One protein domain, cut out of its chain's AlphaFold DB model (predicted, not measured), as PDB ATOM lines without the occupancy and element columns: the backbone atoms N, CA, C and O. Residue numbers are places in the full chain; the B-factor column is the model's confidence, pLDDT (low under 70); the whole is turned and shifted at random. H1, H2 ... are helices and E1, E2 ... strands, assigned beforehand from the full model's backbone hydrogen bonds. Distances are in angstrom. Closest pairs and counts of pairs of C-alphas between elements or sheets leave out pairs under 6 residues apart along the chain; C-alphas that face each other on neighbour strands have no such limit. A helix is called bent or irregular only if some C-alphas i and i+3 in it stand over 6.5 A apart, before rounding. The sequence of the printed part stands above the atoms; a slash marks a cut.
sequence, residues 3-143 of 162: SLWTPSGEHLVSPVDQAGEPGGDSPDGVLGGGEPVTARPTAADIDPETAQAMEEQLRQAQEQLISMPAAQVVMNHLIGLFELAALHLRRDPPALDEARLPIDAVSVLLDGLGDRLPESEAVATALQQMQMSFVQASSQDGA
ATOM      1  N   SER A   3      29.922   1.819 -51.484       47.44
ATOM      2  CA  SER A   3      28.497   1.939 -51.181       47.44
ATOM      3  C   SER A   3      28.302   3.121 -50.236       47.44
ATOM      4  O   SER A   3      28.810   3.101 -49.117       47.44
ATOM      5  N   LEU A   4      27.568   4.151 -50.663       66.50
ATOM      6  CA  LEU A   4      27.026   5.126 -49.720       66.50
ATOM      7  C   LEU A   4      25.754   4.525 -49.132       66.50
ATOM      8  O   LEU A   4      24.793   4.255 -49.854       66.50
ATOM      9  N   TRP A   5      25.746   4.293 -47.823       62.38
ATOM     10  CA  TRP A   5      24.533   3.854 -47.152       62.38
ATOM     11  C   TRP A   5      23.507   4.990 -47.149       62.38
ATOM     12  O   TRP A   5      23.772   6.085 -46.649       62.38
ATOM     13  N   THR A   6      22.328   4.715 -47.700       62.59
ATOM     14  CA  THR A   6      21.144   5.565 -47.548       62.59
ATOM     15  C   THR A   6      20.090   4.797 -46.750       62.59
ATOM     16  O   THR A   6      20.092   3.565 -46.788       62.59
ATOM     17  N   PRO A   7      19.150   5.462 -46.052       47.09
ATOM     18  CA  PRO A   7      18.139   4.761 -45.253       47.09
ATOM     19  C   PRO A   7      17.260   3.770 -46.040       47.09
ATOM     20  O   PRO A   7      16.673   2.876 -45.441       47.09
ATOM     21  N   SER A   8      17.192   3.893 -47.373       48.00
ATOM     22  CA  SER A   8      16.467   2.972 -48.264       48.00
ATOM     23  C   SER A   8      17.310   1.803 -48.803       48.00
ATOM     24  O   SER A   8      16.773   0.972 -49.534       48.00
ATOM     25  N   GLY A   9      18.603   1.720 -48.470       63.28
ATOM     26  CA  GLY A   9      19.513   0.661 -48.918       63.28
ATOM     27  C   GLY A   9      20.915   1.159 -49.281       63.28
ATOM     28  O   GLY A   9      21.215   2.357 -49.253       63.28
ATOM     29  N   GLU A  10      21.793   0.222 -49.646       72.44
ATOM     30  CA  GLU A  10      23.108   0.558 -50.190       72.44
ATOM     31  C   GLU A  10      22.969   1.230 -51.563       72.44
ATOM     32  O   GLU A  10      22.444   0.648 -52.512       72.44
ATOM     33  N   HIS A  11      23.435   2.473 -51.678       61.41
ATOM     34  CA  HIS A  11      23.478   3.167 -52.955       61.41
ATOM     35  C   HIS A  11      24.901   3.094 -53.506       61.41
ATOM     36  O   HIS A  11      25.828   3.740 -53.005       61.41
ATOM     37  N   LEU A  12      25.087   2.280 -54.544       53.16
ATOM     38  CA  LEU A  12      26.365   2.179 -55.240       53.16
ATOM     39  C   LEU A  12      26.655   3.502 -55.952       53.16
ATOM     40  O   LEU A  12      25.899   3.932 -56.825       53.16
ATOM     41  N   VAL A  13      27.769   4.140 -55.594       54.03
ATOM     42  CA  VAL A  13      28.303   5.268 -56.357       54.03
ATOM     43  C   VAL A  13      29.256   4.705 -57.402       54.03
ATOM     44  O   VAL A  13      30.372   4.286 -57.078       54.03
ATOM     45  N   SER A  14      28.824   4.683 -58.663       40.66
ATOM     46  CA  SER A  14      29.753   4.496 -59.777       40.66
ATOM     47  C   SER A  14      30.756   5.652 -59.766       40.66
ATOM     48  O   SER A  14      30.326   6.808 -59.743       40.66
ATOM     49  N   PRO A  15      32.075   5.390 -59.803       48.31
ATOM     50  CA  PRO A  15      33.026   6.419 -60.189       48.31
ATOM     51  C   PRO A  15      32.596   6.933 -61.562       48.31
ATOM     52  O   PRO A  15      32.387   6.132 -62.471       48.31
ATOM     53  N   VAL A  16      32.431   8.247 -61.711       47.25
ATOM     54  CA  VAL A  16      32.311   8.821 -63.051       47.25
ATOM     55  C   VAL A  16      33.628   8.528 -63.771       47.25
ATOM     56  O   VAL A  16      34.696   8.728 -63.186       47.25
ATOM     57  N   ASP A  17      33.555   8.029 -65.005       40.41
ATOM     58  CA  ASP A  17      34.729   7.720 -65.821       40.41
ATOM     59  C   ASP A  17      35.497   9.003 -66.178       40.41
ATOM     60  O   ASP A  17      35.374   9.560 -67.269       40.41
ATOM     61  N   GLN A  18      36.348   9.470 -65.262       45.06
ATOM     62  CA  GLN A  18      37.462  10.359 -65.588       45.06
ATOM     63  C   GLN A  18      38.597   9.537 -66.207       45.06
ATOM     64  O   GLN A  18      39.664   9.361 -65.622       45.06
ATOM     65  N   ALA A  19      38.331   9.036 -67.410       34.06
ATOM     66  CA  ALA A  19      39.305   8.428 -68.306       34.06
ATOM     67  C   ALA A  19      39.039   8.902 -69.743       34.06
ATOM     68  O   ALA A  19      38.854   8.114 -70.668       34.06
ATOM     69  N   GLY A  20      39.009  10.224 -69.926       37.47
ATOM     70  CA  GLY A  20      39.301  10.790 -71.235       37.47
ATOM     71  C   GLY A  20      40.792  10.618 -71.508       37.47
ATOM     72  O   GLY A  20      41.606  11.194 -70.792       37.47
ATOM     73  N   GLU A  21      41.143   9.857 -72.541       33.06
ATOM     74  CA  GLU A  21      42.490   9.847 -73.117       33.06
ATOM     75  C   GLU A  21      42.439  10.112 -74.634       33.06
ATOM     76  O   GLU A  21      41.390   9.934 -75.260       33.06
ATOM     77  N   PRO A  22      43.525  10.653 -75.220       47.41
ATOM     78  CA  PRO A  22      43.403  11.550 -76.362       47.41
ATOM     79  C   PRO A  22      43.678  10.883 -77.715       47.41
ATOM     80  O   PRO A  22      44.553  10.033 -77.858       47.41
ATOM     81  N   GLY A  23      43.004  11.376 -78.752       28.17
ATOM     82  CA  GLY A  23      43.281  11.032 -80.146       28.17
ATOM     83  C   GLY A  23      42.632  12.058 -81.063       28.17
ATOM     84  O   GLY A  23      41.433  11.994 -81.308       28.17
ATOM     85  N   GLY A  24      43.403  13.051 -81.500       33.25
ATOM     86  CA  GLY A  24      42.876  14.148 -82.306       33.25
ATOM     87  C   GLY A  24      42.792  13.818 -83.793       33.25
ATOM     88  O   GLY A  24      43.661  13.141 -84.332       33.25
ATOM     89  N   ASP A  25      41.809  14.419 -84.457       28.97
ATOM     90  CA  ASP A  25      42.068  15.155 -85.692       28.97
ATOM     91  C   ASP A  25      41.155  16.390 -85.730       28.97
ATOM     92  O   ASP A  25      40.048  16.380 -85.190       28.97
ATOM     93  N   SER A  26      41.637  17.485 -86.305       37.09
ATOM     94  CA  SER A  26      40.859  18.708 -86.547       37.09
ATOM     95  C   SER A  26      41.003  19.050 -88.021       37.09
ATOM     96  O   SER A  26      42.116  18.974 -88.543       37.09
ATOM     97  N   PRO A  27      39.928  19.504 -88.684       46.16
ATOM     98  CA  PRO A  27      39.816  20.960 -88.804       46.16
ATOM     99  C   PRO A  27      38.389  21.549 -88.846       46.16
ATOM    100  O   PRO A  27      37.394  20.863 -89.048       46.16
ATOM    101  N   ASP A  28      38.379  22.883 -88.747       31.12
ATOM    102  CA  ASP A  28      37.348  23.834 -89.193       31.12
ATOM    103  C   ASP A  28      36.021  23.983 -88.415       31.12
ATOM    104  O   ASP A  28      34.975  23.435 -88.740       31.12
ATOM    105  N   GLY A  29      36.065  24.892 -87.435       33.97
ATOM    106  CA  GLY A  29      35.295  26.141 -87.489       33.97
ATOM    107  C   GLY A  29      33.760  26.107 -87.519       33.97
ATOM    108  O   GLY A  29      33.157  26.166 -88.586       33.97
ATOM    109  N   VAL A  30      33.137  26.347 -86.357       31.31
ATOM    110  CA  VAL A  30      32.128  27.421 -86.241       31.31
ATOM    111  C   VAL A  30      32.068  27.978 -84.812       31.31
ATOM    112  O   VAL A  30      32.335  27.283 -83.838       31.31
ATOM    113  N   LEU A  31      31.742  29.265 -84.697       41.94
ATOM    114  CA  LEU A  31      31.535  29.976 -83.436       41.94
ATOM    115  C   LEU A  31      30.139  29.678 -82.864       41.94
ATOM    116  O   LEU A  31      29.159  29.793 -83.598       41.94
ATOM    117  N   GLY A  32      30.025  29.471 -81.548       36.16
ATOM    118  CA  GLY A  32      28.775  29.732 -80.822       36.16
ATOM    119  C   GLY A  32      28.400  28.729 -79.731       36.16
ATOM    120  O   GLY A  32      28.384  27.528 -79.963       36.16
ATOM    121  N   GLY A  33      27.994  29.260 -78.573       31.20
ATOM    122  CA  GLY A  33      27.389  28.501 -77.475       31.20
ATOM    123  C   GLY A  33      28.365  28.188 -76.345       31.20
ATOM    124  O   GLY A  33      29.122  27.231 -76.422       31.20
ATOM    125  N   GLY A  34      28.317  28.979 -75.270       35.28
ATOM    126  CA  GLY A  34      28.881  28.538 -73.996       35.28
ATOM    127  C   GLY A  34      28.042  27.382 -73.460       35.28
ATOM    128  O   GLY A  34      26.815  27.493 -73.410       35.28
ATOM    129  N   GLU A  35      28.690  26.282 -73.091       35.22
ATOM    130  CA  GLU A  35      28.007  25.132 -72.502       35.22
ATOM    131  C   GLU A  35      27.315  25.535 -71.191       35.22
ATOM    132  O   GLU A  35      27.887  26.296 -70.398       35.22
ATOM    133  N   PRO A  36      26.092  25.044 -70.924       43.28
ATOM    134  CA  PRO A  36      25.457  25.271 -69.644       43.28
ATOM    135  C   PRO A  36      26.219  24.481 -68.581       43.28
ATOM    136  O   PRO A  36      26.051  23.269 -68.448       43.28
ATOM    137  N   VAL A  37      27.018  25.188 -67.776       50.22
ATOM    138  CA  VAL A  37      27.376  24.714 -66.435       50.22
ATOM    139  C   VAL A  37      26.073  24.276 -65.777       50.22
ATOM    140  O   VAL A  37      25.157  25.087 -65.628       50.22
ATOM    141  N   THR A  38      25.978  22.995 -65.425       53.22
ATOM    142  CA  THR A  38      24.810  22.402 -64.769       53.22
ATOM    143  C   THR A  38      24.716  22.934 -63.345       53.22
ATOM    144  O   THR A  38      25.107  22.294 -62.368       53.22
ATOM    145  N   ALA A  39      24.231  24.172 -63.236       59.53
ATOM    146  CA  ALA A  39      24.010  24.856 -61.982       59.53
ATOM    147  C   ALA A  39      23.081  23.995 -61.126       59.53
ATOM    148  O   ALA A  39      21.930  23.748 -61.487       59.53
ATOM    149  N   ARG A  40      23.605  23.513 -59.994       56.97
ATOM    150  CA  ARG A  40      22.805  22.803 -58.999       56.97
ATOM    151  C   ARG A  40      21.670  23.751 -58.585       56.97
ATOM    152  O   ARG A  40      22.006  24.841 -58.116       56.97
ATOM    153  N   PRO A  41      20.386  23.384 -58.774       59.56
ATOM    154  CA  PRO A  41      19.279  24.303 -58.544       59.56
ATOM    155  C   PRO A  41      19.354  24.838 -57.118       59.56
ATOM    156  O   PRO A  41      19.588  24.087 -56.162       59.56
ATOM    157  N   THR A  42      19.235  26.153 -56.983       60.34
ATOM    158  CA  THR A  42      19.189  26.796 -55.675       60.34
ATOM    159  C   THR A  42      17.791  26.614 -55.087       60.34
ATOM    160  O   THR A  42      16.845  26.271 -55.792       60.34
ATOM    161  N   ALA A  43      17.617  26.866 -53.788       60.41
ATOM    162  CA  ALA A  43      16.303  26.743 -53.149       60.41
ATOM    163  C   ALA A  43      15.229  27.689 -53.741       60.41
ATOM    164  O   ALA A  43      14.050  27.506 -53.461       60.41
ATOM    165  N   ALA A  44      15.624  28.680 -54.552       62.72
ATOM    166  CA  ALA A  44      14.718  29.563 -55.287       62.72
ATOM    167  C   ALA A  44      14.241  28.986 -56.638       62.72
ATOM    168  O   ALA A  44      13.296  29.518 -57.213       62.72
ATOM    169  N   ASP A  45      14.874  27.913 -57.131       74.19
ATOM    170  CA  ASP A  45      14.598  27.287 -58.435       74.19
ATOM    171  C   ASP A  45      13.740  26.006 -58.317       74.19
ATOM    172  O   ASP A  45      13.461  25.345 -59.316       74.19
ATOM    173  N   ILE A  46      13.347  25.623 -57.095       79.19
ATOM    174  CA  ILE A  46      12.529  24.434 -56.821       79.19
ATOM    175  C   ILE A  46      11.045  24.783 -57.001       79.19
ATOM    176  O   ILE A  46      10.511  25.632 -56.289       79.19
ATOM    177  N   ASP A  47      10.363  24.099 -57.923       87.62
ATOM    178  CA  ASP A  47       8.911  24.221 -58.096       87.62
ATOM    179  C   ASP A  47       8.152  23.747 -56.830       87.62
ATOM    180  O   ASP A  47       8.573  22.762 -56.210       87.62
ATOM    181  N   PRO A  48       7.037  24.395 -56.425       83.88
ATOM    182  CA  PRO A  48       6.252  24.001 -55.251       83.88
ATOM    183  C   PRO A  48       5.836  22.521 -55.202       83.88
ATOM    184  O   PRO A  48       5.788  21.964 -54.105       83.88
ATOM    185  N   GLU A  49       5.565  21.862 -56.333       86.44
ATOM    186  CA  GLU A  49       5.247  20.423 -56.357       86.44
ATOM    187  C   GLU A  49       6.479  19.577 -55.982       86.44
ATOM    188  O   GLU A  49       6.390  18.625 -55.205       86.44
ATOM    189  N   THR A  50       7.663  19.988 -56.450       86.88
ATOM    190  CA  THR A  50       8.942  19.343 -56.105       86.88
ATOM    191  C   THR A  50       9.307  19.572 -54.635       86.88
ATOM    192  O   THR A  50       9.787  18.651 -53.971       86.88
ATOM    193  N   ALA A  51       9.038  20.767 -54.101       86.31
ATOM    194  CA  ALA A  51       9.238  21.068 -52.683       86.31
ATOM    195  C   ALA A  51       8.352  20.185 -51.785       86.31
ATOM    196  O   ALA A  51       8.859  19.558 -50.856       86.31
ATOM    197  N   GLN A  52       7.060  20.051 -52.108       88.56
ATOM    198  CA  GLN A  52       6.129  19.183 -51.370       88.56
ATOM    199  C   GLN A  52       6.543  17.704 -51.418       88.56
ATOM    200  O   GLN A  52       6.495  17.015 -50.397       88.56
ATOM    201  N   ALA A  53       6.998  17.214 -52.576       90.50
ATOM    202  CA  ALA A  53       7.509  15.851 -52.700       90.50
ATOM    203  C   ALA A  53       8.753  15.613 -51.819       90.50
ATOM    204  O   ALA A  53       8.868  14.564 -51.183       90.50
ATOM    205  N   MET A  54       9.660  16.594 -51.736       88.56
ATOM    206  CA  MET A  54      10.850  16.523 -50.883       88.56
ATOM    207  C   MET A  54      10.501  16.576 -49.386       88.56
ATOM    208  O   MET A  54      11.079  15.827 -48.597       88.56
ATOM    209  N   GLU A  55       9.537  17.409 -48.981       90.25
ATOM    210  CA  GLU A  55       9.031  17.451 -47.600       90.25
ATOM    211  C   GLU A  55       8.423  16.106 -47.174       90.25
ATOM    212  O   GLU A  55       8.748  15.592 -46.100       90.25
ATOM    213  N   GLU A  56       7.603  15.490 -48.029       93.00
ATOM    214  CA  GLU A  56       7.002  14.179 -47.760       93.00
ATOM    215  C   GLU A  56       8.062  13.064 -47.685       93.00
ATOM    216  O   GLU A  56       8.004  12.221 -46.788       93.00
ATOM    217  N   GLN A  57       9.086  13.087 -48.546       91.38
ATOM    218  CA  GLN A  57      10.227  12.165 -48.450       91.38
ATOM    219  C   GLN A  57      10.989  12.321 -47.124       91.38
ATOM    220  O   GLN A  57      11.305  11.323 -46.471       91.38
ATOM    221  N   LEU A  58      11.253  13.558 -46.687       92.25
ATOM    222  CA  LEU A  58      11.899  13.825 -45.397       92.25
ATOM    223  C   LEU A  58      11.028  13.382 -44.214       92.25
ATOM    224  O   LEU A  58      11.567  12.899 -43.213       92.25
ATOM    225  N   ARG A  59       9.702  13.520 -44.313       94.50
ATOM    226  CA  ARG A  59       8.742  13.038 -43.308       94.50
ATOM    227  C   ARG A  59       8.784  11.511 -43.203       94.50
ATOM    228  O   ARG A  59       8.981  10.985 -42.109       94.50
ATOM    229  N   GLN A  60       8.705  10.808 -44.333       93.88
ATOM    230  CA  GLN A  60       8.787   9.342 -44.387       93.88
ATOM    231  C   GLN A  60      10.133   8.812 -43.869       93.88
ATOM    232  O   GLN A  60      10.162   7.828 -43.130       93.88
ATOM    233  N   ALA A  61      11.249   9.473 -44.194       92.62
ATOM    234  CA  ALA A  61      12.570   9.101 -43.683       92.62
ATOM    235  C   ALA A  61      12.672   9.251 -42.152       92.62
ATOM    236  O   ALA A  61      13.264   8.399 -41.486       92.62
ATOM    237  N   GLN A  62      12.058  10.290 -41.574       93.62
ATOM    238  CA  GLN A  62      11.982  10.472 -40.119       93.62
ATOM    239  C   GLN A  62      11.108   9.403 -39.444       93.62
ATOM    240  O   GLN A  62      11.498   8.870 -38.404       93.62
ATOM    241  N   GLU A  63       9.964   9.050 -40.040       95.00
ATOM    242  CA  GLU A  63       9.090   7.970 -39.550       95.00
ATOM    243  C   GLU A  63       9.790   6.604 -39.577       95.00
ATOM    244  O   GLU A  63       9.677   5.822 -38.631       95.00
ATOM    245  N   GLN A  64      10.577   6.332 -40.621       91.19
ATOM    246  CA  GLN A  64      11.411   5.132 -40.687       91.19
ATOM    247  C   GLN A  64      12.497   5.154 -39.607       91.19
ATOM    248  O   GLN A  64      12.648   4.168 -38.884       91.19
ATOM    249  N   LEU A  65      13.205   6.275 -39.429       91.50
ATOM    250  CA  LEU A  65      14.285   6.390 -38.443       91.50
ATOM    251  C   LEU A  65      13.789   6.198 -37.001       91.50
ATOM    252  O   LEU A  65      14.425   5.479 -36.235       91.50
ATOM    253  N   ILE A  66      12.643   6.786 -36.632       94.94
ATOM    254  CA  ILE A  66      12.075   6.630 -35.279       94.94
ATOM    255  C   ILE A  66      11.471   5.234 -35.040       94.94
ATOM    256  O   ILE A  66      11.276   4.843 -33.889       94.94
ATOM    257  N   SER A  67      11.209   4.457 -36.100       94.81
ATOM    258  CA  SER A  67      10.801   3.049 -35.976       94.81
ATOM    259  C   SER A  67      11.959   2.102 -35.620       94.81
ATOM    260  O   SER A  67      11.719   1.006 -35.109       94.81
ATOM    261  N   MET A  68      13.212   2.511 -35.860       95.38
ATOM    262  CA  MET A  68      14.395   1.690 -35.593       95.38
ATOM    263  C   MET A  68      14.804   1.742 -34.109       95.38
ATOM    264  O   MET A  68      14.756   2.807 -33.488       95.38
ATOM    265  N   PRO A  69      15.286   0.633 -33.512       96.00
ATOM    266  CA  PRO A  69      15.839   0.661 -32.162       96.00
ATOM    267  C   PRO A  69      17.041   1.609 -32.083       96.00
ATOM    268  O   PRO A  69      18.049   1.399 -32.757       96.00
ATOM    269  N   ALA A  70      16.979   2.619 -31.211       95.38
ATOM    270  CA  ALA A  70      18.025   3.642 -31.097       95.38
ATOM    271  C   ALA A  70      19.438   3.060 -30.882       95.38
ATOM    272  O   ALA A  70      20.411   3.597 -31.405       95.38
ATOM    273  N   ALA A  71      19.556   1.932 -30.172       95.62
ATOM    274  CA  ALA A  71      20.829   1.240 -29.973       95.62
ATOM    275  C   ALA A  71      21.445   0.715 -31.287       95.62
ATOM    276  O   ALA A  71      22.661   0.769 -31.437       95.62
ATOM    277  N   GLN A  72      20.634   0.271 -32.258       94.56
ATOM    278  CA  GLN A  72      21.125  -0.129 -33.585       94.56
ATOM    279  C   GLN A  72      21.554   1.080 -34.423       94.56
ATOM    280  O   GLN A  72      22.575   1.015 -35.099       94.56
ATOM    281  N   VAL A  73      20.829   2.201 -34.345       95.06
ATOM    282  CA  VAL A  73      21.205   3.439 -35.055       95.06
ATOM    283  C   VAL A  73      22.540   3.981 -34.530       95.06
ATOM    284  O   VAL A  73      23.440   4.268 -35.318       95.06
ATOM    285  N   VAL A  74      22.712   4.046 -33.204       95.44
ATOM    286  CA  VAL A  74      23.979   4.460 -32.573       95.44
ATOM    287  C   VAL A  74      25.110   3.480 -32.898       95.44
ATOM    288  O   VAL A  74      26.215   3.917 -33.211       95.44
ATOM    289  N   MET A  75      24.839   2.170 -32.894       95.00
ATOM    290  CA  MET A  75      25.815   1.157 -33.304       95.00
ATOM    291  C   MET A  75      26.255   1.334 -34.764       95.00
ATOM    292  O   MET A  75      27.445   1.316 -35.054       95.00
ATOM    293  N   ASN A  76      25.323   1.590 -35.685       93.75
ATOM    294  CA  ASN A  76      25.644   1.870 -37.085       93.75
ATOM    295  C   ASN A  76      26.557   3.107 -37.227       93.75
ATOM    296  O   ASN A  76      27.479   3.116 -38.037       93.75
ATOM    297  N   HIS A  77      26.352   4.142 -36.405       96.12
ATOM    298  CA  HIS A  77      27.229   5.322 -36.387       96.12
ATOM    299  C   HIS A  77      28.617   5.017 -35.798       96.12
ATOM    300  O   HIS A  77      29.614   5.531 -36.299       96.12
ATOM    301  N   LEU A  78      28.704   4.146 -34.787       96.12
ATOM    302  CA  LEU A  78      29.969   3.619 -34.258       96.12
ATOM    303  C   LEU A  78      30.767   2.851 -35.321       96.12
ATOM    304  O   LEU A  78      31.968   3.081 -35.456       96.12
ATOM    305  N   ILE A  79      30.103   1.995 -36.106       95.44
ATOM    306  CA  ILE A  79      30.728   1.309 -37.245       95.44
ATOM    307  C   ILE A  79      31.201   2.326 -38.293       95.44
ATOM    308  O   ILE A  79      32.347   2.248 -38.720       95.44
ATOM    309  N   GLY A  80      30.397   3.338 -38.633       96.50
ATOM    310  CA  GLY A  80      30.813   4.397 -39.563       96.50
ATOM    311  C   GLY A  80      32.041   5.197 -39.093       96.50
ATOM    312  O   GLY A  80      32.919   5.514 -39.896       96.50
ATOM    313  N   LEU A  81      32.157   5.484 -37.790       98.06
ATOM    314  CA  LEU A  81      33.357   6.105 -37.208       98.06
ATOM    315  C   LEU A  81      34.572   5.167 -37.281       98.06
ATOM    316  O   LEU A  81      35.662   5.598 -37.657       98.06
ATOM    317  N   PHE A  82      34.388   3.881 -36.979       97.56
ATOM    318  CA  PHE A  82      35.435   2.867 -37.109       97.56
ATOM    319  C   PHE A  82      35.919   2.732 -38.568       97.56
ATOM    320  O   PHE A  82      37.121   2.741 -38.838       97.56
ATOM    321  N   GLU A  83      35.007   2.680 -39.538       97.62
ATOM    322  CA  GLU A  83      35.345   2.646 -40.966       97.62
ATOM    323  C   GLU A  83      36.091   3.907 -41.413       97.62
ATOM    324  O   GLU A  83      37.078   3.804 -42.146       97.62
ATOM    325  N   LEU A  84      35.689   5.088 -40.929       98.38
ATOM    326  CA  LEU A  84      36.394   6.341 -41.190       98.38
ATOM    327  C   LEU A  84      37.848   6.269 -40.695       98.38
ATOM    328  O   LEU A  84      38.771   6.496 -41.480       98.38
ATOM    329  N   ALA A  85      38.075   5.862 -39.441       98.12
ATOM    330  CA  ALA A  85      39.423   5.641 -38.909       98.12
ATOM    331  C   ALA A  85      40.238   4.658 -39.771       98.12
ATOM    332  O   ALA A  85      41.392   4.933 -40.117       98.12
ATOM    333  N   ALA A  86      39.631   3.538 -40.179       97.69
ATOM    334  CA  ALA A  86      40.276   2.545 -41.034       97.69
ATOM    335  C   ALA A  86      40.655   3.108 -42.418       97.69
ATOM    336  O   ALA A  86      41.720   2.772 -42.938       97.69
ATOM    337  N   LEU A  87      39.825   3.969 -43.014       98.00
ATOM    338  CA  LEU A  87      40.124   4.629 -44.288       98.00
ATOM    339  C   LEU A  87      41.304   5.603 -44.172       98.00
ATOM    340  O   LEU A  87      42.138   5.640 -45.075       98.00
ATOM    341  N   HIS A  88      41.409   6.353 -43.073       98.25
ATOM    342  CA  HIS A  88      42.540   7.259 -42.841       98.25
ATOM    343  C   HIS A  88      43.853   6.510 -42.560       98.25
ATOM    344  O   HIS A  88      44.897   6.910 -43.082       98.25
ATOM    345  N   LEU A  89      43.803   5.388 -41.830       97.44
ATOM    346  CA  LEU A  89      44.960   4.510 -41.592       97.44
ATOM    347  C   LEU A  89      45.451   3.769 -42.845       97.44
ATOM    348  O   LEU A  89      46.625   3.426 -42.921       97.44
ATOM    349  N   ARG A  90      44.571   3.503 -43.819       96.56
ATOM    350  CA  ARG A  90      44.906   2.810 -45.081       96.56
ATOM    351  C   ARG A  90      45.449   3.731 -46.180       96.56
ATOM    352  O   ARG A  90      45.665   3.263 -47.296       96.56
ATOM    353  N   ARG A  91      45.624   5.027 -45.904       96.12
ATOM    354  CA  ARG A  91      46.298   5.951 -46.827       96.12
ATOM    355  C   ARG A  91      47.801   5.677 -46.858       96.12
ATOM    356  O   ARG A  91      48.350   5.109 -45.921       96.12
ATOM    357  N   ASP A  92      48.434   6.106 -47.941       91.31
ATOM    358  CA  ASP A  92      49.880   6.044 -48.134       91.31
ATOM    359  C   ASP A  92      50.392   7.462 -48.472       91.31
ATOM    360  O   ASP A  92      50.107   7.954 -49.569       91.31
ATOM    361  N   PRO A  93      51.051   8.172 -47.533       91.38
ATOM    362  CA  PRO A  93      51.266   7.795 -46.130       91.38
ATOM    363  C   PRO A  93      49.966   7.830 -45.286       91.38
ATOM    364  O   PRO A  93      48.990   8.487 -45.677       91.38
ATOM    365  N   PRO A  94      49.924   7.156 -44.118       96.12
ATOM    366  CA  PRO A  94      48.767   7.159 -43.222       96.12
ATOM    367  C   PRO A  94      48.402   8.564 -42.722       96.12
ATOM    368  O   PRO A  94      49.246   9.334 -42.268       96.12
ATOM    369  N   ALA A  95      47.112   8.908 -42.738       97.06
ATOM    370  CA  ALA A  95      46.638  10.210 -42.265       97.06
ATOM    371  C   ALA A  95      46.363  10.173 -40.750       97.06
ATOM    372  O   ALA A  95      45.207  10.150 -40.331       97.06
ATOM    373  N   LEU A  96      47.421  10.127 -39.934       97.19
ATOM    374  CA  LEU A  96      47.336   9.882 -38.487       97.19
ATOM    375  C   LEU A  96      46.464  10.892 -37.724       97.19
ATOM    376  O   LEU A  96      45.597  10.473 -36.960       97.19
ATOM    377  N   ASP A  97      46.640  12.197 -37.943       96.56
ATOM    378  CA  ASP A  97      45.854  13.227 -37.239       96.56
ATOM    379  C   ASP A  97      44.344  13.073 -37.494       96.56
ATOM    380  O   ASP A  97      43.532  13.164 -36.572       96.56
ATOM    381  N   GLU A  98      43.975  12.745 -38.733       97.75
ATOM    382  CA  GLU A  98      42.592  12.499 -39.147       97.75
ATOM    383  C   GLU A  98      42.065  11.129 -38.684       97.75
ATOM    384  O   GLU A  98      40.880  10.987 -38.397       97.75
ATOM    385  N   ALA A  99      42.927  10.109 -38.582       98.19
ATOM    386  CA  ALA A  99      42.561   8.793 -38.053       98.19
ATOM    387  C   ALA A  99      42.295   8.830 -36.542       98.19
ATOM    388  O   ALA A  99      41.482   8.059 -36.033       98.19
ATOM    389  N   ARG A 100      42.974   9.724 -35.817       98.31
ATOM    390  CA  ARG A 100      42.918   9.799 -34.356       98.31
ATOM    391  C   ARG A 100      41.533  10.166 -33.826       98.31
ATOM    392  O   ARG A 100      41.031   9.486 -32.938       98.31
ATOM    393  N   LEU A 101      40.912  11.215 -34.367       98.31
ATOM    394  CA  LEU A 101      39.611  11.703 -33.893       98.31
ATOM    395  C   LEU A 101      38.506  10.619 -33.898       98.31
ATOM    396  O   LEU A 101      37.849  10.460 -32.867       98.31
ATOM    397  N   PRO A 102      38.283   9.849 -34.983       98.25
ATOM    398  CA  PRO A 102      37.314   8.758 -34.963       98.25
ATOM    399  C   PRO A 102      37.717   7.596 -34.040       98.25
ATOM    400  O   PRO A 102      36.826   7.023 -33.416       98.25
ATOM    401  N   ILE A 103      39.010   7.274 -33.876       98.38
ATOM    402  CA  ILE A 103      39.462   6.264 -32.892       98.38
ATOM    403  C   ILE A 103      39.075   6.693 -31.470       98.38
ATOM    404  O   ILE A 103      38.416   5.932 -30.756       98.38
ATOM    405  N   ASP A 104      39.430   7.924 -31.086       98.44
ATOM    406  CA  ASP A 104      39.132   8.491 -29.766       98.44
ATOM    407  C   ASP A 104      37.603   8.561 -29.531       98.44
ATOM    408  O   ASP A 104      37.118   8.245 -28.441       98.44
ATOM    409  N   ALA A 105      36.817   8.897 -30.564       98.12
ATOM    410  CA  ALA A 105      35.354   8.930 -30.491       98.12
ATOM    411  C   ALA A 105      34.726   7.541 -30.269       98.12
ATOM    412  O   ALA A 105      33.818   7.411 -29.443       98.12
ATOM    413  N   VAL A 106      35.205   6.498 -30.963       97.56
ATOM    414  CA  VAL A 106      34.728   5.116 -30.763       97.56
ATOM    415  C   VAL A 106      35.081   4.627 -29.352       97.56
ATOM    416  O   VAL A 106      34.224   4.024 -28.707       97.56
ATOM    417  N   SER A 107      36.275   4.944 -28.830       97.56
ATOM    418  CA  SER A 107      36.646   4.644 -27.435       97.56
ATOM    419  C   SER A 107      35.675   5.267 -26.430       97.56
ATOM    420  O   SER A 107      35.045   4.543 -25.664       97.56
ATOM    421  N   VAL A 108      35.482   6.591 -26.479       97.81
ATOM    422  CA  VAL A 108      34.609   7.316 -25.533       97.81
ATOM    423  C   VAL A 108      33.165   6.800 -25.565       97.81
ATOM    424  O   VAL A 108      32.508   6.709 -24.526       97.81
ATOM    425  N   LEU A 109      32.659   6.455 -26.751       96.31
ATOM    426  CA  LEU A 109      31.309   5.920 -26.909       96.31
ATOM    427  C   LEU A 109      31.174   4.496 -26.351       96.31
ATOM    428  O   LEU A 109      30.180   4.225 -25.680       96.31
ATOM    429  N   LEU A 110      32.142   3.602 -26.577       95.56
ATOM    430  CA  LEU A 110      32.102   2.251 -26.000       95.56
ATOM    431  C   LEU A 110      32.246   2.274 -24.475       95.56
ATOM    432  O   LEU A 110      31.455   1.620 -23.796       95.56
ATOM    433  N   ASP A 111      33.168   3.077 -23.938       95.62
ATOM    434  CA  ASP A 111      33.383   3.218 -22.490       95.62
ATOM    435  C   ASP A 111      32.113   3.703 -21.763       95.62
ATOM    436  O   ASP A 111      31.826   3.284 -20.642       95.62
ATOM    437  N   GLY A 112      31.331   4.584 -22.400       94.50
ATOM    438  CA  GLY A 112      30.099   5.138 -21.829       94.50
ATOM    439  C   GLY A 112      28.811   4.361 -22.132       94.50
ATOM    440  O   GLY A 112      27.812   4.558 -21.433       94.50
ATOM    441  N   LEU A 113      28.781   3.529 -23.182       94.25
ATOM    442  CA  LEU A 113      27.546   2.925 -23.709       94.25
ATOM    443  C   LEU A 113      27.602   1.402 -23.916       94.25
ATOM    444  O   LEU A 113      26.575   0.843 -24.293       94.25
ATOM    445  N   GLY A 114      28.734   0.732 -23.676       86.12
ATOM    446  CA  GLY A 114      28.968  -0.678 -24.031       86.12
ATOM    447  C   GLY A 114      27.828  -1.641 -23.676       86.12
ATOM    448  O   GLY A 114      27.314  -2.322 -24.561       86.12
ATOM    449  N   ASP A 115      27.349  -1.627 -22.428       91.69
ATOM    450  CA  ASP A 115      26.254  -2.499 -21.949       91.69
ATOM    451  C   ASP A 115      24.887  -2.231 -22.615       91.69
ATOM    452  O   ASP A 115      23.948  -3.018 -22.488       91.69
ATOM    453  N   ARG A 116      24.738  -1.083 -23.286       94.38
ATOM    454  CA  ARG A 116      23.492  -0.625 -23.925       94.38
ATOM    455  C   ARG A 116      23.494  -0.817 -25.441       94.38
ATOM    456  O   ARG A 116      22.475  -0.542 -26.077       94.38
ATOM    457  N   LEU A 117      24.622  -1.228 -26.014       94.12
ATOM    458  CA  LEU A 117      24.821  -1.378 -27.449       94.12
ATOM    459  C   LEU A 117      24.884  -2.865 -27.825       94.12
ATOM    460  O   LEU A 117      25.510  -3.646 -27.108       94.12
ATOM    461  N   PRO A 118      24.257  -3.280 -28.941       92.94
ATOM    462  CA  PRO A 118      24.446  -4.631 -29.458       92.94
ATOM    463  C   PRO A 118      25.914  -4.831 -29.856       92.94
ATOM    464  O   PRO A 118      26.552  -3.895 -30.321       92.94
ATOM    465  N   GLU A 119      26.439  -6.048 -29.690       92.56
ATOM    466  CA  GLU A 119      27.753  -6.472 -30.218       92.56
ATOM    467  C   GLU A 119      28.955  -5.598 -29.777       92.56
ATOM    468  O   GLU A 119      30.014  -5.600 -30.408       92.56
ATOM    469  N   SER A 120      28.824  -4.879 -28.657       92.69
ATOM    470  CA  SER A 120      29.834  -3.946 -28.144       92.69
ATOM    471  C   SER A 120      31.188  -4.601 -27.851       92.69
ATOM    472  O   SER A 120      32.221  -4.011 -28.160       92.69
ATOM    473  N   GLU A 121      31.211  -5.844 -27.355       93.88
ATOM    474  CA  GLU A 121      32.443  -6.629 -27.160       93.88
ATOM    475  C   GLU A 121      33.213  -6.868 -28.473       93.88
ATOM    476  O   GLU A 121      34.449  -6.827 -28.499       93.88
ATOM    477  N   ALA A 122      32.499  -7.086 -29.584       94.19
ATOM    478  CA  ALA A 122      33.111  -7.313 -30.890       94.19
ATOM    479  C   ALA A 122      33.756  -6.025 -31.422       94.19
ATOM    480  O   ALA A 122      34.899  -6.053 -31.886       94.19
ATOM    481  N   VAL A 123      33.076  -4.879 -31.278       94.06
ATOM    482  CA  VAL A 123      33.632  -3.572 -31.668       94.06
ATOM    483  C   VAL A 123      34.779  -3.159 -30.749       94.06
ATOM    484  O   VAL A 123      35.791  -2.679 -31.249       94.06
ATOM    485  N   ALA A 124      34.704  -3.421 -29.440       96.00
ATOM    486  CA  ALA A 124      35.822  -3.197 -28.520       96.00
ATOM    487  C   ALA A 124      37.062  -4.016 -28.929       96.00
ATOM    488  O   ALA A 124      38.174  -3.487 -28.993       96.00
ATOM    489  N   THR A 125      36.870  -5.284 -29.302       97.50
ATOM    490  CA  THR A 125      37.942  -6.164 -29.799       97.50
ATOM    491  C   THR A 125      38.530  -5.676 -31.131       97.50
ATOM    492  O   THR A 125      39.743  -5.760 -31.348       97.50
ATOM    493  N   ALA A 126      37.699  -5.147 -32.032       97.25
ATOM    494  CA  ALA A 126      38.150  -4.558 -33.293       97.25
ATOM    495  C   ALA A 126      38.896  -3.226 -33.075       97.25
ATOM    496  O   ALA A 126      39.923  -2.974 -33.708       97.25
ATOM    497  N   LEU A 127      38.431  -2.397 -32.136       97.62
ATOM    498  CA  LEU A 127      39.053  -1.127 -31.764       97.62
ATOM    499  C   LEU A 127      40.451  -1.326 -31.172       97.62
ATOM    500  O   LEU A 127      41.370  -0.604 -31.547       97.62
ATOM    501  N   GLN A 128      40.646  -2.335 -30.317       98.19
ATOM    502  CA  GLN A 128      41.974  -2.695 -29.799       98.19
ATOM    503  C   GLN A 128      42.967  -3.005 -30.937       98.19
ATOM    504  O   GLN A 128      44.100  -2.525 -30.928       98.19
ATOM    505  N   GLN A 129      42.537  -3.746 -31.965       97.75
ATOM    506  CA  GLN A 129      43.369  -4.029 -33.143       97.75
ATOM    507  C   GLN A 129      43.687  -2.751 -33.934       97.75
ATOM    508  O   GLN A 129      44.838  -2.527 -34.308       97.75
ATOM    509  N   MET A 130      42.694  -1.881 -34.132       97.81
ATOM    510  CA  MET A 130      42.860  -0.591 -34.807       97.81
ATOM    511  C   MET A 130      43.825   0.349 -34.071       97.81
ATOM    512  O   MET A 130      44.679   0.964 -34.708       97.81
ATOM    513  N   GLN A 131      43.735   0.432 -32.742       98.19
ATOM    514  CA  GLN A 131      44.655   1.212 -31.909       98.19
ATOM    515  C   GLN A 131      46.099   0.705 -32.044       98.19
ATOM    516  O   GLN A 131      47.021   1.505 -32.204       98.19
ATOM    517  N   MET A 132      46.305  -0.618 -32.076       98.06
ATOM    518  CA  MET A 132      47.626  -1.203 -32.338       98.06
ATOM    519  C   MET A 132      48.147  -0.852 -33.742       98.06
ATOM    520  O   MET A 132      49.313  -0.478 -33.878       98.06
ATOM    521  N   SER A 133      47.297  -0.894 -34.776       97.06
ATOM    522  CA  SER A 133      47.668  -0.446 -36.130       97.06
ATOM    523  C   SER A 133      48.023   1.046 -36.182       97.06
ATOM    524  O   SER A 133      49.003   1.412 -36.828       97.06
ATOM    525  N   PHE A 134      47.288   1.903 -35.467       97.88
ATOM    526  CA  PHE A 134      47.576   3.340 -35.361       97.88
ATOM    527  C   PHE A 134      48.941   3.611 -34.711       97.88
ATOM    528  O   PHE A 134      49.728   4.404 -35.232       97.88
ATOM    529  N   VAL A 135      49.259   2.928 -33.604       97.50
ATOM    530  CA  VAL A 135      50.564   3.050 -32.929       97.50
ATOM    531  C   VAL A 135      51.697   2.544 -33.828       97.50
ATOM    532  O   VAL A 135      52.757   3.170 -33.896       97.50
ATOM    533  N   GLN A 136      51.474   1.456 -34.572       95.19
ATOM    534  CA  GLN A 136      52.458   0.936 -35.520       95.19
ATOM    535  C   GLN A 136      52.705   1.914 -36.682       95.19
ATOM    536  O   GLN A 136      53.859   2.158 -37.028       95.19
ATOM    537  N   ALA A 137      51.657   2.509 -37.258       94.25
ATOM    538  CA  ALA A 137      51.769   3.545 -38.289       94.25
ATOM    539  C   ALA A 137      52.523   4.783 -37.765       94.25
ATOM    540  O   ALA A 137      53.551   5.155 -38.323       94.25
ATOM    541  N   SER A 138      52.123   5.299 -36.597       92.44
ATOM    542  CA  SER A 138      52.782   6.426 -35.913       92.44
ATOM    543  C   SER A 138      54.280   6.205 -35.674       92.44
ATOM    544  O   SER A 138      55.081   7.133 -35.776       92.44
ATOM    545  N   SER A 139      54.673   4.964 -35.377       91.94
ATOM    546  CA  SER A 139      56.078   4.592 -35.168       91.94
ATOM    547  C   SER A 139      56.889   4.547 -36.468       91.94
ATOM    548  O   SER A 139      58.108   4.694 -36.419       91.94
ATOM    549  N   GLN A 140      56.242   4.332 -37.618       86.50
ATOM    550  CA  GLN A 140      56.887   4.292 -38.935       86.50
ATOM    551  C   GLN A 140      57.054   5.703 -39.511       86.50
ATOM    552  O   GLN A 140      58.155   6.042 -39.944       86.50
ATOM    553  N   ASP A 141      56.022   6.549 -39.425       80.12
ATOM    554  CA  ASP A 141      56.102   7.961 -39.832       80.12
ATOM    555  C   ASP A 141      57.168   8.729 -39.027       80.12
ATOM    556  O   ASP A 141      57.923   9.530 -39.577       80.12
ATOM    557  N   GLY A 142      57.313   8.425 -37.731       68.31
ATOM    558  CA  GLY A 142      58.365   8.993 -36.881       68.31
ATOM    559  C   GLY A 142      59.791   8.472 -37.136       68.31
ATOM    560  O   GLY A 142      60.728   8.990 -36.526       68.31
ATOM    561  N   ALA A 143      59.985   7.457 -37.989       59.81
ATOM    562  CA  ALA A 143      61.272   6.767 -38.166       59.81
ATOM    563  C   ALA A 143      62.038   7.128 -39.460       59.81
ATOM    564  O   ALA A 143      63.177   6.686 -39.641       59.81
TER     565      ALA A 143
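AT A GLANCE: This is residues 3 to 143 of the 162 residues of an uncharacterized protein of Acidimicrobiaceae bacterium (UniProt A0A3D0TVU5). Three helices, H2, H3 and H4, stand side by side in an up-and-down bundle at one end of an open, extended model; H1 makes a corner with the start of H2 and runs away from the bundle. Before H1 comes a long bare loop, of which residues 15 to 42 stick out, and before that a small two-stranded hairpin, E1 and E2, apart from the bundle. The printed part has 141 residues, with two named strands, antiparallel in the order E1 - E2, followed by four named helices, and its class is mostly helix. It is extended, with a radius of gyration of the C-alphas of 23.3 A, and flat, spanning 69 by 51 by 23 A.

HOW THE PARTS SIT: E1, residues 3 to 6, and E2, residues 9 to 13, form a hairpin with a tight link; they are antiparallel, their directions at 138 degrees. N 4 and O 11 are 2.9 A apart and N 6 and O 9 3.0 A, both within hydrogen-bond range. H1, residues 48 to 67, touches no helix. H1 and H2, residues 70 to 89, meet only through their link. H2 and H3, residues 96 to 116, are a helical hairpin; they touch, closest at the C-alphas of Ala 85 and Ala 99, 4.5 A apart, at a shallow tilt of 24 degrees, opposite ways. H3 and H4, residues 120 to 141, are another; they touch, closest at the C-alphas of Gly 114 and Ser 120, 5.3 A apart, at a shallow tilt of 19 degrees, opposite ways. H2 and H4 touch, closest at the C-alphas of Leu 89 and Phe 134, 6.9 A apart, and run the same way at a shallow tilt of 18 degrees. E1 and E2 are apart from H2, H3 and H4. In H1, H2 and H4 every O i to N i+4 pair is within hydrogen-bond range; in H3 it is 13 of 17.

IN THESE COORDINATES: E1 begins at C-alpha 3, (28.497, 1.939, -51.181), and is 9.0 A long; E2 is 12.4 A. H1 begins at C-alpha 48, (6.252, 24.001, -55.251), and is 28.8 A long. H2 measures 28.9 A and H3 29.8 A. H3 has a kink of 46 degrees near residue 110 and is irregular: C-alphas 112 and 115 are 8.6 A apart. H4, 31.1 A, ends at C-alpha 141, (56.102, 7.961, -39.832).

THE WHOLE: The two C-alphas farthest apart are those of Asp 28 and Asp 115, at 73.1 A. The printed part has no cut. The link from E2 to H1, residues 14 to 47, is long. Mean pLDDT of the printed part is 79.7; residues 3 to 9, 11 to 44 and 142 to 143 are under 70.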